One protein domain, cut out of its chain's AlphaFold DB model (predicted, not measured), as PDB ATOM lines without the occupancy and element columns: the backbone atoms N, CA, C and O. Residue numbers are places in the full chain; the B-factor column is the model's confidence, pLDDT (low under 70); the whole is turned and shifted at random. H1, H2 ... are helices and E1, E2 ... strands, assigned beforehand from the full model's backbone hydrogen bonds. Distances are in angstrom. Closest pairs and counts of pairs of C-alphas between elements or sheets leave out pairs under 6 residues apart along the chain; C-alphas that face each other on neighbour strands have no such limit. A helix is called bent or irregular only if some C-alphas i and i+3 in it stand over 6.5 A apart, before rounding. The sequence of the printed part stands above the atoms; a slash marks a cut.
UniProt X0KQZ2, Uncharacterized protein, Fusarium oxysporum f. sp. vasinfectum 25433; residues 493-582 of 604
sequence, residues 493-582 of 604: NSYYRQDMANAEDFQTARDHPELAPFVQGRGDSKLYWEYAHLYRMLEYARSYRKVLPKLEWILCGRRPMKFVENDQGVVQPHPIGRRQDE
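AT A GLANCE: This is residues 493 to 582 of the 604 residues of an uncharacterized protein of Fusarium oxysporum f. sp. vasinfectum 25433 (UniProt X0KQZ2). A small three-stranded sheet, E1 E2 E3, has one long helix, H4, running slantwise over one face; H2 and H3 pack on the earlier half of H4, and H1 lies off by itself. The 90 printed residues hold four named helices, then three strands, class mixed. The sheet, order E1 E2 E3, is antiparallel. The whole is compact, radius of gyration of the C-alphas 13.5 A, spanning 37 by 27 by 21 A.

IN THESE COORDINATES: Look for the sheet in E1, residues 553 to 556, E2, residues 559 to 565, 18.9 A, and E3, residues 571 to 575, ending at C-alpha 575 (150.058, 228.364, 219.645). Find C-alpha 524 at (156.550, 247.279, 227.226); from there H4 runs 35.8 A to residue 547. Before it come H1, residues 493 to 498, H2, residues 503 to 511, and H3, residues 513 to 518. H1 and H3 are irregular: C-alphas 493 and 496 are 7.7 A apart, 514 and 517 7.3 A.

HOW THE PARTS SIT: The strands form a meander, each the antiparallel neighbour of the one before; see N 554 and O 561, 2.9 A, in hairpin E1 and E2, and N 574 and O 562, 2.8 A, in hairpin E2 and E3. H4 is on the sheet at a height of 8.3 A; its closest C-alphas to E3 are Leu 538 and Pro 573, 6.2 A. H4 touches H2 with residues 528 to 535 alone, closest C-alphas Asp 505 and Ala 532, 5.0 A. It touches H3 with residues 531 to 535 alone, closest C-alphas Leu 515 and Tyr 531, 6.7 A. H1 is apart from H2, H3, H4 and the strands. Every O i to N i+4 pair is within hydrogen-bond range in H2, against 1 of 2 in H1, 19 of 20 in H4 and 0 of 2 in H3, where 2 of 3 O i to N i+3 pairs are.

THE WHOLE: The farthest C-alphas, Asn 493 and Asp 567, are 40.6 A apart. The printed part has no cut, and its links are tight. Confidence is under 70 at residues 493 to 494, 498 and 521 to 522.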
ATOM      1  N   ASN A 493     170.155 239.433 211.265       63.59
ATOM      2  CA  ASN A 493     170.966 238.776 212.305       63.59
ATOM      3  C   ASN A 493     170.675 239.252 213.742       63.59
ATOM      4  O   ASN A 493     171.015 238.581 214.721       63.59
ATOM      5  N   SER A 494     170.042 240.417 213.892       65.75
ATOM      6  CA  SER A 494     169.677 240.985 215.192       65.75
ATOM      7  C   SER A 494     168.208 240.760 215.570       65.75
ATOM      8  O   SER A 494     167.813 241.158 216.666       65.75
ATOM      9  N   TYR A 495     167.410 240.101 214.714       75.00
ATOM     10  CA  TYR A 495     165.952 239.981 214.859       75.00
ATOM     11  C   TYR A 495     165.525 239.453 216.237       75.00
ATOM     12  O   TYR A 495     164.745 240.103 216.926       75.00
ATOM     13  N   TYR A 496     166.099 238.330 216.682       76.62
ATOM     14  CA  TYR A 496     165.815 237.751 218.003       76.62
ATOM     15  C   TYR A 496     166.702 238.292 219.136       76.62
ATOM     16  O   TYR A 496     166.487 237.930 220.290       76.62
ATOM     17  N   ARG A 497     167.734 239.096 218.828       70.56
ATOM     18  CA  ARG A 497     168.689 239.605 219.831       70.56
ATOM     19  C   ARG A 497     168.260 240.927 220.448       70.56
ATOM     20  O   ARG A 497     168.524 241.135 221.623       70.56
ATOM     21  N   GLN A 498     167.698 241.827 219.642       67.94
ATOM     22  CA  GLN A 498     167.325 243.162 220.111       67.94
ATOM     23  C   GLN A 498     165.877 243.252 220.588       67.94
ATOM     24  O   GLN A 498     165.606 244.153 221.366       67.94
ATOM     25  N   ASP A 499     164.981 242.384 220.093       70.50
ATOM     26  CA  ASP A 499     163.577 242.241 220.528       70.50
ATOM     27  C   ASP A 499     162.839 243.553 220.888       70.50
ATOM     28  O   ASP A 499     162.042 243.606 221.825       70.50
ATOM     29  N   MET A 500     163.090 244.622 220.116       74.94
ATOM     30  CA  MET A 500     162.492 245.947 220.309       74.94
ATOM     31  C   MET A 500     161.285 246.151 219.395       74.94
ATOM     32  O   MET A 500     161.392 245.994 218.177       74.94
ATOM     33  N   ALA A 501     160.156 246.558 219.978       79.25
ATOM     34  CA  ALA A 501     158.957 246.917 219.235       79.25
ATOM     35  C   ALA A 501     159.096 248.267 218.532       79.25
ATOM     36  O   ALA A 501     159.593 249.244 219.097       79.25
ATOM     37  N   ASN A 502     158.562 248.328 217.319       80.75
ATOM     38  CA  ASN A 502     158.355 249.559 216.572       80.75
ATOM     39  C   ASN A 502     156.884 250.015 216.592       80.75
ATOM     40  O   ASN A 502     156.013 249.316 217.105       80.75
ATOM     41  N   ALA A 503     156.593 251.183 216.004       83.69
ATOM     42  CA  ALA A 503     155.245 251.764 215.948       83.69
ATOM     43  C   ALA A 503     154.170 250.813 215.379       83.69
ATOM     44  O   ALA A 503     153.037 250.812 215.861       83.69
ATOM     45  N   GLU A 504     154.514 249.988 214.391       83.44
ATOM     46  CA  GLU A 504     153.603 248.996 213.817       83.44
ATOM     47  C   GLU A 504     153.410 247.788 214.736       83.44
ATOM     48  O   GLU A 504     152.307 247.248 214.802       83.44
ATOM     49  N   ASP A 505     154.441 247.379 215.480       86.75
ATOM     50  CA  ASP A 505     154.322 246.312 216.477       86.75
ATOM     51  C   ASP A 505     153.374 246.745 217.611       86.75
ATOM     52  O   ASP A 505     152.496 245.980 218.023       86.75
ATOM     53  N   PHE A 506     153.472 248.009 218.053       85.62
ATOM     54  CA  PHE A 506     152.512 248.605 218.994       85.62
ATOM     55  C   PHE A 506     151.092 248.627 218.422       85.62
ATOM     56  O   PHE A 506     150.131 248.353 219.142       85.62
ATOM     57  N   GLN A 507     150.938 248.959 217.137       88.62
ATOM     58  CA  GLN A 507     149.632 248.965 216.484       88.62
ATOM     59  C   GLN A 507     149.046 247.551 216.388       88.62
ATOM     60  O   GLN A 507     147.918 247.335 216.813       88.62
ATOM     61  N   THR A 508     149.848 246.575 215.961       89.06
ATOM     62  CA  THR A 508     149.450 245.163 215.847       89.06
ATOM     63  C   THR A 508     148.944 244.617 217.179       89.06
ATOM     64  O   THR A 508     147.917 243.950 217.229       89.06
ATOM     65  N   ALA A 509     149.623 244.928 218.284       87.38
ATOM     66  CA  ALA A 509     149.175 244.491 219.602       87.38
ATOM     67  C   ALA A 509     147.869 245.161 220.058       87.38
ATOM     68  O   ALA A 509     147.092 244.542 220.783       87.38
ATOM     69  N   ARG A 510     147.619 246.416 219.650       88.12
ATOM     70  CA  ARG A 510     146.339 247.098 219.909       88.12
ATOM     71  C   ARG A 510     145.199 246.495 219.094       88.12
ATOM     72  O   ARG A 510     144.094 246.386 219.615       88.12
ATOM     73  N   ASP A 511     145.484 246.094 217.859       92.31
ATOM     74  CA  ASP A 511     144.495 245.524 216.942       92.31
ATOM     75  C   ASP A 511     144.169 244.054 217.264       92.31
ATOM     76  O   ASP A 511     143.084 243.585 216.924       92.31
ATOM     77  N   HIS A 512     145.071 243.352 217.965       89.62
ATOM     78  CA  HIS A 512     144.958 241.924 218.290       89.62
ATOM     79  C   HIS A 512     145.073 241.611 219.797       89.62
ATOM     80  O   HIS A 512     145.973 240.866 220.221       89.62
ATOM     81  N   PRO A 513     144.175 242.148 220.649       88.44
ATOM     82  CA  PRO A 513     144.214 241.917 222.094       88.44
ATOM     83  C   PRO A 513     143.997 240.443 222.485       88.44
ATOM     84  O   PRO A 513     144.407 240.022 223.568       88.44
ATOM     85  N   GLU A 514     143.396 239.624 221.617       88.12
ATOM     86  CA  GLU A 514     143.172 238.191 221.829       88.12
ATOM     87  C   GLU A 514     144.467 237.372 221.975       88.12
ATOM     88  O   GLU A 514     144.440 236.264 222.513       88.12
ATOM     89  N   LEU A 515     145.610 237.912 221.536       86.94
ATOM     90  CA  LEU A 515     146.914 237.247 221.622       86.94
ATOM     91  C   LEU A 515     147.582 237.385 223.001       86.94
ATOM     92  O   LEU A 515     148.553 236.674 223.282       86.94
ATOM     93  N   ALA A 516     147.037 238.227 223.888       85.25
ATOM     94  CA  ALA A 516     147.568 238.491 225.229       85.25
ATOM     95  C   ALA A 516     147.915 237.250 226.062       85.25
ATOM     96  O   ALA A 516     148.968 237.239 226.704       85.25
ATOM     97  N   PRO A 517     147.098 236.176 226.064       84.38
ATOM     98  CA  PRO A 517     147.387 234.994 226.873       84.38
ATOM     99  C   PRO A 517     148.640 234.216 226.437       84.38
ATOM    100  O   PRO A 517     149.139 233.387 227.207       84.38
ATOM    101  N   PHE A 518     149.139 234.453 225.218       79.62
ATOM    102  CA  PHE A 518     150.188 233.662 224.559       79.62
ATOM    103  C   PHE A 518     151.549 234.372 224.471       79.62
ATOM    104  O   PHE A 518     152.515 233.811 223.937       79.62
ATOM    105  N   VAL A 519     151.642 235.589 225.007       80.81
ATOM    106  CA  VAL A 519     152.854 236.414 225.000       80.81
ATOM    107  C   VAL A 519     153.361 236.674 226.415       80.81
ATOM    108  O   VAL A 519     152.597 236.732 227.378       80.81
ATOM    109  N   GLN A 520     154.680 236.813 226.558       71.00
ATOM    110  CA  GLN A 520     155.336 237.176 227.815       71.00
ATOM    111  C   GLN A 520     156.547 238.055 227.508       71.00
ATOM    112  O   GLN A 520     157.353 237.713 226.650       71.00
ATOM    113  N   GLY A 521     156.721 239.146 228.250       64.81
ATOM    114  CA  GLY A 521     157.871 240.037 228.119       64.81
ATOM    115  C   GLY A 521     158.079 240.837 229.401       64.81
ATOM    116  O   GLY A 521     157.119 241.133 230.111       64.81
ATOM    117  N   ARG A 522     159.338 241.155 229.732       60.41
ATOM    118  CA  ARG A 522     159.651 242.160 230.758       60.41
ATOM    119  C   ARG A 522     159.834 243.501 230.054       60.41
ATOM    120  O   ARG A 522     160.753 243.628 229.252       60.41
ATOM    121  N   GLY A 523     158.989 244.471 230.386       71.12
ATOM    122  CA  GLY A 523     158.980 245.792 229.759       71.12
ATOM    123  C   GLY A 523     158.103 245.852 228.509       71.12
ATOM    124  O   GLY A 523     157.931 244.857 227.802       71.12
ATOM    125  N   ASP A 524     157.558 247.040 228.258       75.00
ATOM    126  CA  ASP A 524     156.550 247.279 227.226       75.00
ATOM    127  C   ASP A 524     157.067 246.893 225.834       75.00
ATOM    128  O   ASP A 524     156.458 246.066 225.163       75.00
ATOM    129  N   SER A 525     158.240 247.389 225.429       80.44
ATOM    130  CA  SER A 525     158.785 247.165 224.079       80.44
ATOM    131  C   SER A 525     158.928 245.678 223.711       80.44
ATOM    132  O   SER A 525     158.442 245.247 222.670       80.44
ATOM    133  N   LYS A 526     159.498 244.855 224.601       81.62
ATOM    134  CA  LYS A 526     159.646 243.412 224.357       81.62
ATOM    135  C   LYS A 526     158.300 242.698 224.265       81.62
ATOM    136  O   LYS A 526     158.119 241.810 223.436       81.62
ATOM    137  N   LEU A 527     157.348 243.075 225.119       84.81
ATOM    138  CA  LEU A 527     156.010 242.493 225.095       84.81
ATOM    139  C   LEU A 527     155.318 242.772 223.753       84.81
ATOM    140  O   LEU A 527     154.796 241.847 223.136       84.81
ATOM    141  N   TYR A 528     155.355 244.021 223.284       86.44
ATOM    142  CA  TYR A 528     154.772 244.417 222.000       86.44
ATOM    143  C   TYR A 528     155.456 243.734 220.806       86.44
ATOM    144  O   TYR A 528     154.780 243.320 219.863       86.44
ATOM    145  N   TRP A 529     156.773 243.523 220.871       86.00
ATOM    146  CA  TRP A 529     157.499 242.782 219.843       86.00
ATOM    147  C   TRP A 529     157.048 241.315 219.781       86.00
ATOM    148  O   TRP A 529     156.777 240.804 218.695       86.00
ATOM    149  N   GLU A 530     156.883 240.650 220.933       85.94
ATOM    150  CA  GLU A 530     156.377 239.269 221.011       85.94
ATOM    151  C   GLU A 530     154.960 239.132 220.443       85.94
ATOM    152  O   GLU A 530     154.667 238.138 219.777       85.94
ATOM    153  N   TYR A 531     154.093 240.127 220.658       88.69
ATOM    154  CA  TYR A 531     152.764 240.186 220.036       88.69
ATOM    155  C   TYR A 531     152.850 240.195 218.517       88.69
ATOM    156  O   TYR A 531     152.272 239.336 217.851       88.69
ATOM    157  N   ALA A 532     153.582 241.157 217.961       87.69
ATOM    158  CA  ALA A 532     153.689 241.315 216.519       87.69
ATOM    159  C   ALA A 532     154.435 240.145 215.864       87.69
ATOM    160  O   ALA A 532     154.136 239.734 214.743       87.69
ATOM    161  N   HIS A 533     155.416 239.570 216.561       87.38
ATOM    162  CA  HIS A 533     156.072 238.336 216.156       87.38
ATOM    163  C   HIS A 533     155.084 237.161 216.116       87.38
ATOM    164  O   HIS A 533     154.957 236.522 215.072       87.38
ATOM    165  N   LEU A 534     154.308 236.929 217.179       89.75
ATOM    166  CA  LEU A 534     153.294 235.873 217.210       89.75
ATOM    167  C   LEU A 534     152.235 236.051 216.114       89.75
ATOM    168  O   LEU A 534     151.886 235.085 215.440       89.75
ATOM    169  N   TYR A 535     151.757 237.278 215.901       91.38
ATOM    170  CA  TYR A 535     150.804 237.581 214.835       91.38
ATOM    171  C   TYR A 535     151.352 237.193 213.453       91.38
ATOM    172  O   TYR A 535     150.676 236.509 212.685       91.38
ATOM    173  N   ARG A 536     152.616 237.534 213.163       88.50
ATOM    174  CA  ARG A 536     153.293 237.104 211.928       88.50
ATOM    175  C   ARG A 536     153.337 235.581 211.803       88.50
ATOM    176  O   ARG A 536     153.070 235.064 210.722       88.50
ATOM    177  N   MET A 537     153.621 234.863 212.891       91.38
ATOM    178  CA  MET A 537     153.690 233.397 212.871       91.38
ATOM    179  C   MET A 537     152.337 232.787 212.521       91.38
ATOM    180  O   MET A 537     152.267 231.855 211.722       91.38
ATOM    181  N   LEU A 538     151.254 233.351 213.063       93.38
ATOM    182  CA  LEU A 538     149.891 232.933 212.744       93.38
ATOM    183  C   LEU A 538     149.559 233.174 211.266       93.38
ATOM    184  O   LEU A 538     148.975 232.298 210.630       93.38
ATOM    185  N   GLU A 539     149.973 234.307 210.695       92.62
ATOM    186  CA  GLU A 539     149.787 234.593 209.268       92.62
ATOM    187  C   GLU A 539     150.548 233.607 208.373       92.62
ATOM    188  O   GLU A 539     149.967 233.027 207.447       92.62
ATOM    189  N   TYR A 540     151.819 233.331 208.683       92.62
ATOM    190  CA  TYR A 540     152.584 232.322 207.950       92.62
ATOM    191  C   TYR A 540     151.960 230.933 208.094       92.62
ATOM    192  O   TYR A 540     151.717 230.271 207.084       92.62
ATOM    193  N   ALA A 541     151.591 230.513 209.303       95.00
ATOM    194  CA  ALA A 541     150.931 229.232 209.532       95.00
ATOM    195  C   ALA A 541     149.612 229.101 208.747       95.00
ATOM    196  O   ALA A 541     149.389 228.079 208.090       95.00
ATOM    197  N   ARG A 542     148.767 230.144 208.723       95.38
ATOM    198  CA  ARG A 542     147.550 230.186 207.889       95.38
ATOM    199  C   ARG A 542     147.882 230.019 206.409       95.38
ATOM    200  O   ARG A 542     147.213 229.255 205.718       95.38
ATOM    201  N   SER A 543     148.904 230.715 205.913       94.31
ATOM    202  CA  SER A 543     149.301 230.629 204.502       94.31
ATOM    203  C   SER A 543     149.824 229.240 204.109       94.31
ATOM    204  O   SER A 543     149.389 228.709 203.088       94.31
ATOM    205  N   TYR A 544     150.622 228.577 204.956       96.12
ATOM    206  CA  TYR A 544     151.020 227.181 204.738       96.12
ATOM    207  C   TYR A 544     149.821 226.231 204.754       96.12
ATOM    208  O   TYR A 544     149.702 225.380 203.875       96.12
ATOM    209  N   ARG A 545     148.885 226.396 205.697       95.06
ATOM    210  CA  ARG A 545     147.694 225.539 205.802       95.06
ATOM    211  C   ARG A 545     146.790 225.594 204.572       95.06
ATOM    212  O   ARG A 545     146.147 224.590 204.260       95.06
ATOM    213  N   LYS A 546     146.748 226.739 203.876       94.38
ATOM    214  CA  LYS A 546     146.007 226.906 202.613       94.38
ATOM    215  C   LYS A 546     146.557 226.013 201.499       94.38
ATOM    216  O   LYS A 546     145.775 225.472 200.725       94.38
ATOM    217  N   VAL A 547     147.880 225.854 201.419       95.31
ATOM    218  CA  VAL A 547     148.537 225.067 200.357       95.31
ATOM    219  C   VAL A 547     148.807 223.610 200.757       95.31
ATOM    220  O   VAL A 547     148.883 222.738 199.887       95.31
ATOM    221  N   LEU A 548     148.873 223.331 202.064       96.00
ATOM    222  CA  LEU A 548     149.090 222.015 202.667       96.00
ATOM    223  C   LEU A 548     147.827 221.552 203.422       96.00
ATOM    224  O   LEU A 548     147.656 221.845 204.609       96.00
ATOM    225  N   PRO A 549     146.914 220.818 202.759       91.38
ATOM    226  CA  PRO A 549     145.577 220.543 203.285       91.38
ATOM    227  C   PRO A 549     145.540 219.583 204.483       91.38
ATOM    228  O   PRO A 549     144.526 219.545 205.180       91.38
ATOM    229  N   LYS A 550     146.607 218.811 204.718       95.38
ATOM    230  CA  LYS A 550     146.729 217.864 205.838       95.38
ATOM    231  C   LYS A 550     147.646 218.363 206.957       95.38
ATOM    232  O   LYS A 550     147.930 217.601 207.869       95.38
ATOM    233  N   LEU A 551     148.106 219.615 206.901       96.56
ATOM    234  CA  LEU A 551     149.016 220.155 207.906       96.56
ATOM    235  C   LEU A 551     148.306 220.254 209.268       96.56
ATOM    236  O   LEU A 551     147.322 220.981 209.417       96.56
ATOM    237  N   GLU A 552     148.822 219.515 210.247       95.62
ATOM    238  CA  GLU A 552     148.308 219.394 211.617       95.62
ATOM    239  C   GLU A 552     149.177 220.175 212.613       95.62
ATOM    240  O   GLU A 552     148.666 220.710 213.601       95.62
ATOM    241  N   TRP A 553     150.478 220.303 212.329       96.19
ATOM    242  CA  TRP A 553     151.443 220.982 213.192       96.19
ATOM    243  C   TRP A 553     152.489 221.757 212.388       96.19
ATOM    244  O   TRP A 553     152.980 221.284 211.359       96.19
ATOM    245  N   ILE A 554     152.866 222.937 212.884       95.75
ATOM    246  CA  ILE A 554     153.947 223.744 212.316       95.75
ATOM    247  C   ILE A 554     154.801 224.398 213.407       95.75
ATOM    248  O   ILE A 554     154.271 224.896 214.397       95.75
ATOM    249  N   LEU A 555     156.117 224.433 213.202       92.81
ATOM    250  CA  LEU A 555     157.042 225.298 213.934       92.81
ATOM    251  C   LEU A 555     157.696 226.264 212.953       92.81
ATOM    252  O   LEU A 555     158.393 225.837 212.036       92.81
ATOM    253  N   CYS A 556     157.482 227.555 213.175       90.94
ATOM    254  CA  CYS A 556     158.194 228.649 212.526       90.94
ATOM    255  C   CYS A 556     158.346 229.790 213.541       90.94
ATOM    256  O   CYS A 556     157.533 229.915 214.464       90.94
ATOM    257  N   GLY A 557     159.432 230.548 213.443       85.06
ATOM    258  CA  GLY A 557     159.783 231.626 214.363       85.06
ATOM    259  C   GLY A 557     159.698 231.250 215.842       85.06
ATOM    260  O   GLY A 557     159.093 231.952 216.640       85.06
ATOM    261  N   ARG A 558     160.246 230.091 216.227       84.94
ATOM    262  CA  ARG A 558     160.243 229.589 217.622       84.94
ATOM    263  C   ARG A 558     158.860 229.415 218.259       84.94
ATOM    264  O   ARG A 558     158.748 229.346 219.488       84.94
ATOM    265  N   ARG A 559     157.796 229.367 217.456       87.62
ATOM    266  CA  ARG A 559     156.425 229.167 217.930       87.62
ATOM    267  C   ARG A 559     155.856 227.872 217.352       87.62
ATOM    268  O   ARG A 559     155.507 227.834 216.172       87.62
ATOM    269  N   PRO A 560     155.747 226.808 218.164       91.12
ATOM    270  CA  PRO A 560     155.051 225.604 217.754       91.12
ATOM    271  C   PRO A 560     153.549 225.885 217.767       91.12
ATOM    272  O   PRO A 560     153.017 226.488 218.702       91.12
ATOM    273  N   MET A 561     152.851 225.459 216.726       93.94
ATOM    274  CA  MET A 561     151.423 225.679 216.544       93.94
ATOM    275  C   MET A 561     150.763 224.386 216.080       93.94
ATOM    276  O   MET A 561     151.293 223.674 215.228       93.94
ATOM    277  N   LYS A 562     149.578 224.105 216.621       94.56
ATOM    278  CA  LYS A 562     148.680 223.062 216.113       94.56
ATOM    279  C   LYS A 562     147.534 223.697 215.347       94.56
ATOM    280  O   LYS A 562     147.107 224.798 215.682       94.56
ATOM    281  N   PHE A 563     147.005 222.996 214.362       92.69
ATOM    282  CA  PHE A 563     145.794 223.418 213.675       92.69
ATOM    283  C   PHE A 563     144.570 222.843 214.383       92.69
ATOM    284  O   PHE A 563     144.480 221.636 214.595       92.69
ATOM    285  N   VAL A 564     143.648 223.717 214.783       90.31
ATOM    286  CA  VAL A 564     142.423 223.346 215.497       90.31
ATOM    287  C   VAL A 564     141.229 223.812 214.685       90.31
ATOM    288  O   VAL A 564     141.203 224.942 214.196       90.31
ATOM    289  N   GLU A 565     140.256 222.926 214.530       89.62
ATOM    290  CA  GLU A 565     138.964 223.238 213.934       89.62
ATOM    291  C   GLU A 565     138.085 223.927 214.981       89.62
ATOM    292  O   GLU A 565     137.946 223.439 216.103       89.62
ATOM    293  N   ASN A 566     137.554 225.102 214.646       84.31
ATOM    294  CA  ASN A 566     136.605 225.798 215.510       84.31
ATOM    295  C   ASN A 566     135.175 225.254 215.322       84.31
ATOM    296  O   ASN A 566     134.914 224.461 214.422       84.31
ATOM    297  N   ASP A 567     134.226 225.744 216.124       84.44
ATOM    298  CA  ASP A 567     132.813 225.319 216.080       84.44
ATOM    299  C   ASP A 567     132.128 225.535 214.712       84.44
ATOM    300  O   ASP A 567     131.058 224.990 214.453       84.44
ATOM    301  N   GLN A 568     132.729 226.337 213.828       83.06
ATOM    302  CA  GLN A 568     132.249 226.619 212.472       83.06
ATOM    303  C   GLN A 568     132.942 225.758 211.400       83.06
ATOM    304  O   GLN A 568     132.742 225.989 210.208       83.06
ATOM    305  N   GLY A 569     133.784 224.801 211.797       83.31
ATOM    306  CA  GLY A 569     134.558 223.958 210.885       83.31
ATOM    307  C   GLY A 569     135.789 224.645 210.275       83.31
ATOM    308  O   GLY A 569     136.420 224.129 209.351       83.31
ATOM    309  N   VAL A 570     136.143 225.844 210.747       85.88
ATOM    310  CA  VAL A 570     137.285 226.607 210.235       85.88
ATOM    311  C   VAL A 570     138.543 226.205 210.992       85.88
ATOM    312  O   VAL A 570     138.663 226.414 212.200       85.88
ATOM    313  N   VAL A 571     139.518 225.680 210.255       89.31
ATOM    314  CA  VAL A 571     140.816 225.275 210.795       89.31
ATOM    315  C   VAL A 571     141.737 226.490 210.938       89.31
ATOM    316  O   VAL A 571     142.077 227.143 209.950       89.31
ATOM    317  N   GLN A 572     142.166 226.784 212.165       91.38
ATOM    318  CA  GLN A 572     143.050 227.908 212.491       91.38
ATOM    319  C   GLN A 572     144.298 227.432 213.247       91.38
ATOM    320  O   GLN A 572     144.218 226.475 214.022       91.38
ATOM    321  N   PRO A 573     145.461 228.081 213.050       94.31
ATOM    322  CA  PRO A 573     146.632 227.802 213.866       94.31
ATOM    323  C   PRO A 573     146.414 228.294 215.298       94.31
ATOM    324  O   PRO A 573     145.902 229.390 215.531       94.31
ATOM    325  N   HIS A 574     146.843 227.484 216.257       91.00
ATOM    326  CA  HIS A 574     146.785 227.771 217.678       91.00
ATOM    327  C   HIS A 574     148.163 227.527 218.311       91.00
ATOM    328  O   HIS A 574     148.685 226.412 218.190       91.00
ATOM    329  N   PRO A 575     148.764 228.523 218.990       89.44
ATOM    330  CA  PRO A 575     150.058 228.364 219.645       89.44
ATOM    331  C   PRO A 575     150.034 227.263 220.705       89.44
ATOM    332  O   PRO A 575     149.094 227.144 221.491       89.44
ATOM    333  N   ILE A 576     151.090 226.457 220.738       85.06
ATOM    334  CA  ILE A 576     151.288 225.427 221.752       85.06
ATOM    335  C   ILE A 576     152.109 226.052 222.877       85.06
ATOM    336  O   ILE A 576     153.302 226.300 222.744       85.06
ATOM    337  N   GLY A 577     151.445 226.313 224.001       77.38
ATOM    338  CA  GLY A 577     152.067 226.936 225.166       77.38
ATOM    339  C   GLY A 577     152.082 228.466 225.118       77.38
ATOM    340  O   GLY A 577     151.633 229.109 224.173       77.38
ATOM    341  N   ARG A 578     152.571 229.066 226.210       73.19
ATOM    342  CA  ARG A 578     152.596 230.531 226.404       73.19
ATOM    343  C   ARG A 578     153.944 231.174 226.081       73.19
ATOM    344  O   ARG A 578     154.093 232.384 226.220       73.19
ATOM    345  N   ARG A 579     154.954 230.372 225.749       72.12
ATOM    346  CA  ARG A 579     156.337 230.815 225.537       72.12
ATOM    347  C   ARG A 579     156.829 230.340 224.181       72.12
ATOM    348  O   ARG A 579     156.267 229.406 223.618       72.12
ATOM    349  N   GLN A 580     157.862 231.004 223.678       77.56
ATOM    350  CA  GLN A 580     158.661 230.464 222.586       77.56
ATOM    351  C   GLN A 580     159.284 229.137 223.026       77.56
ATOM    352  O   GLN A 580     159.732 229.011 224.168       77.56
ATOM    353  N   ASP A 581     159.295 228.172 222.120       78.69
ATOM    354  CA  ASP A 581     159.929 226.874 222.295       78.69
ATOM    355  C   ASP A 581     160.356 226.375 220.914       78.69
ATOM    356  O   ASP A 581     159.538 226.213 220.011       78.69
ATOM    357  N   GLU A 582     161.648 226.130 220.725       75.25
ATOM    358  CA  GLU A 582     162.145 225.551 219.475       75.25
ATOM    359  C   GLU A 582     161.914 224.037 219.391       75.25
ATOM    360  O   GLU A 582     162.347 223.394 218.434       75.25
TER     361      GLU A 582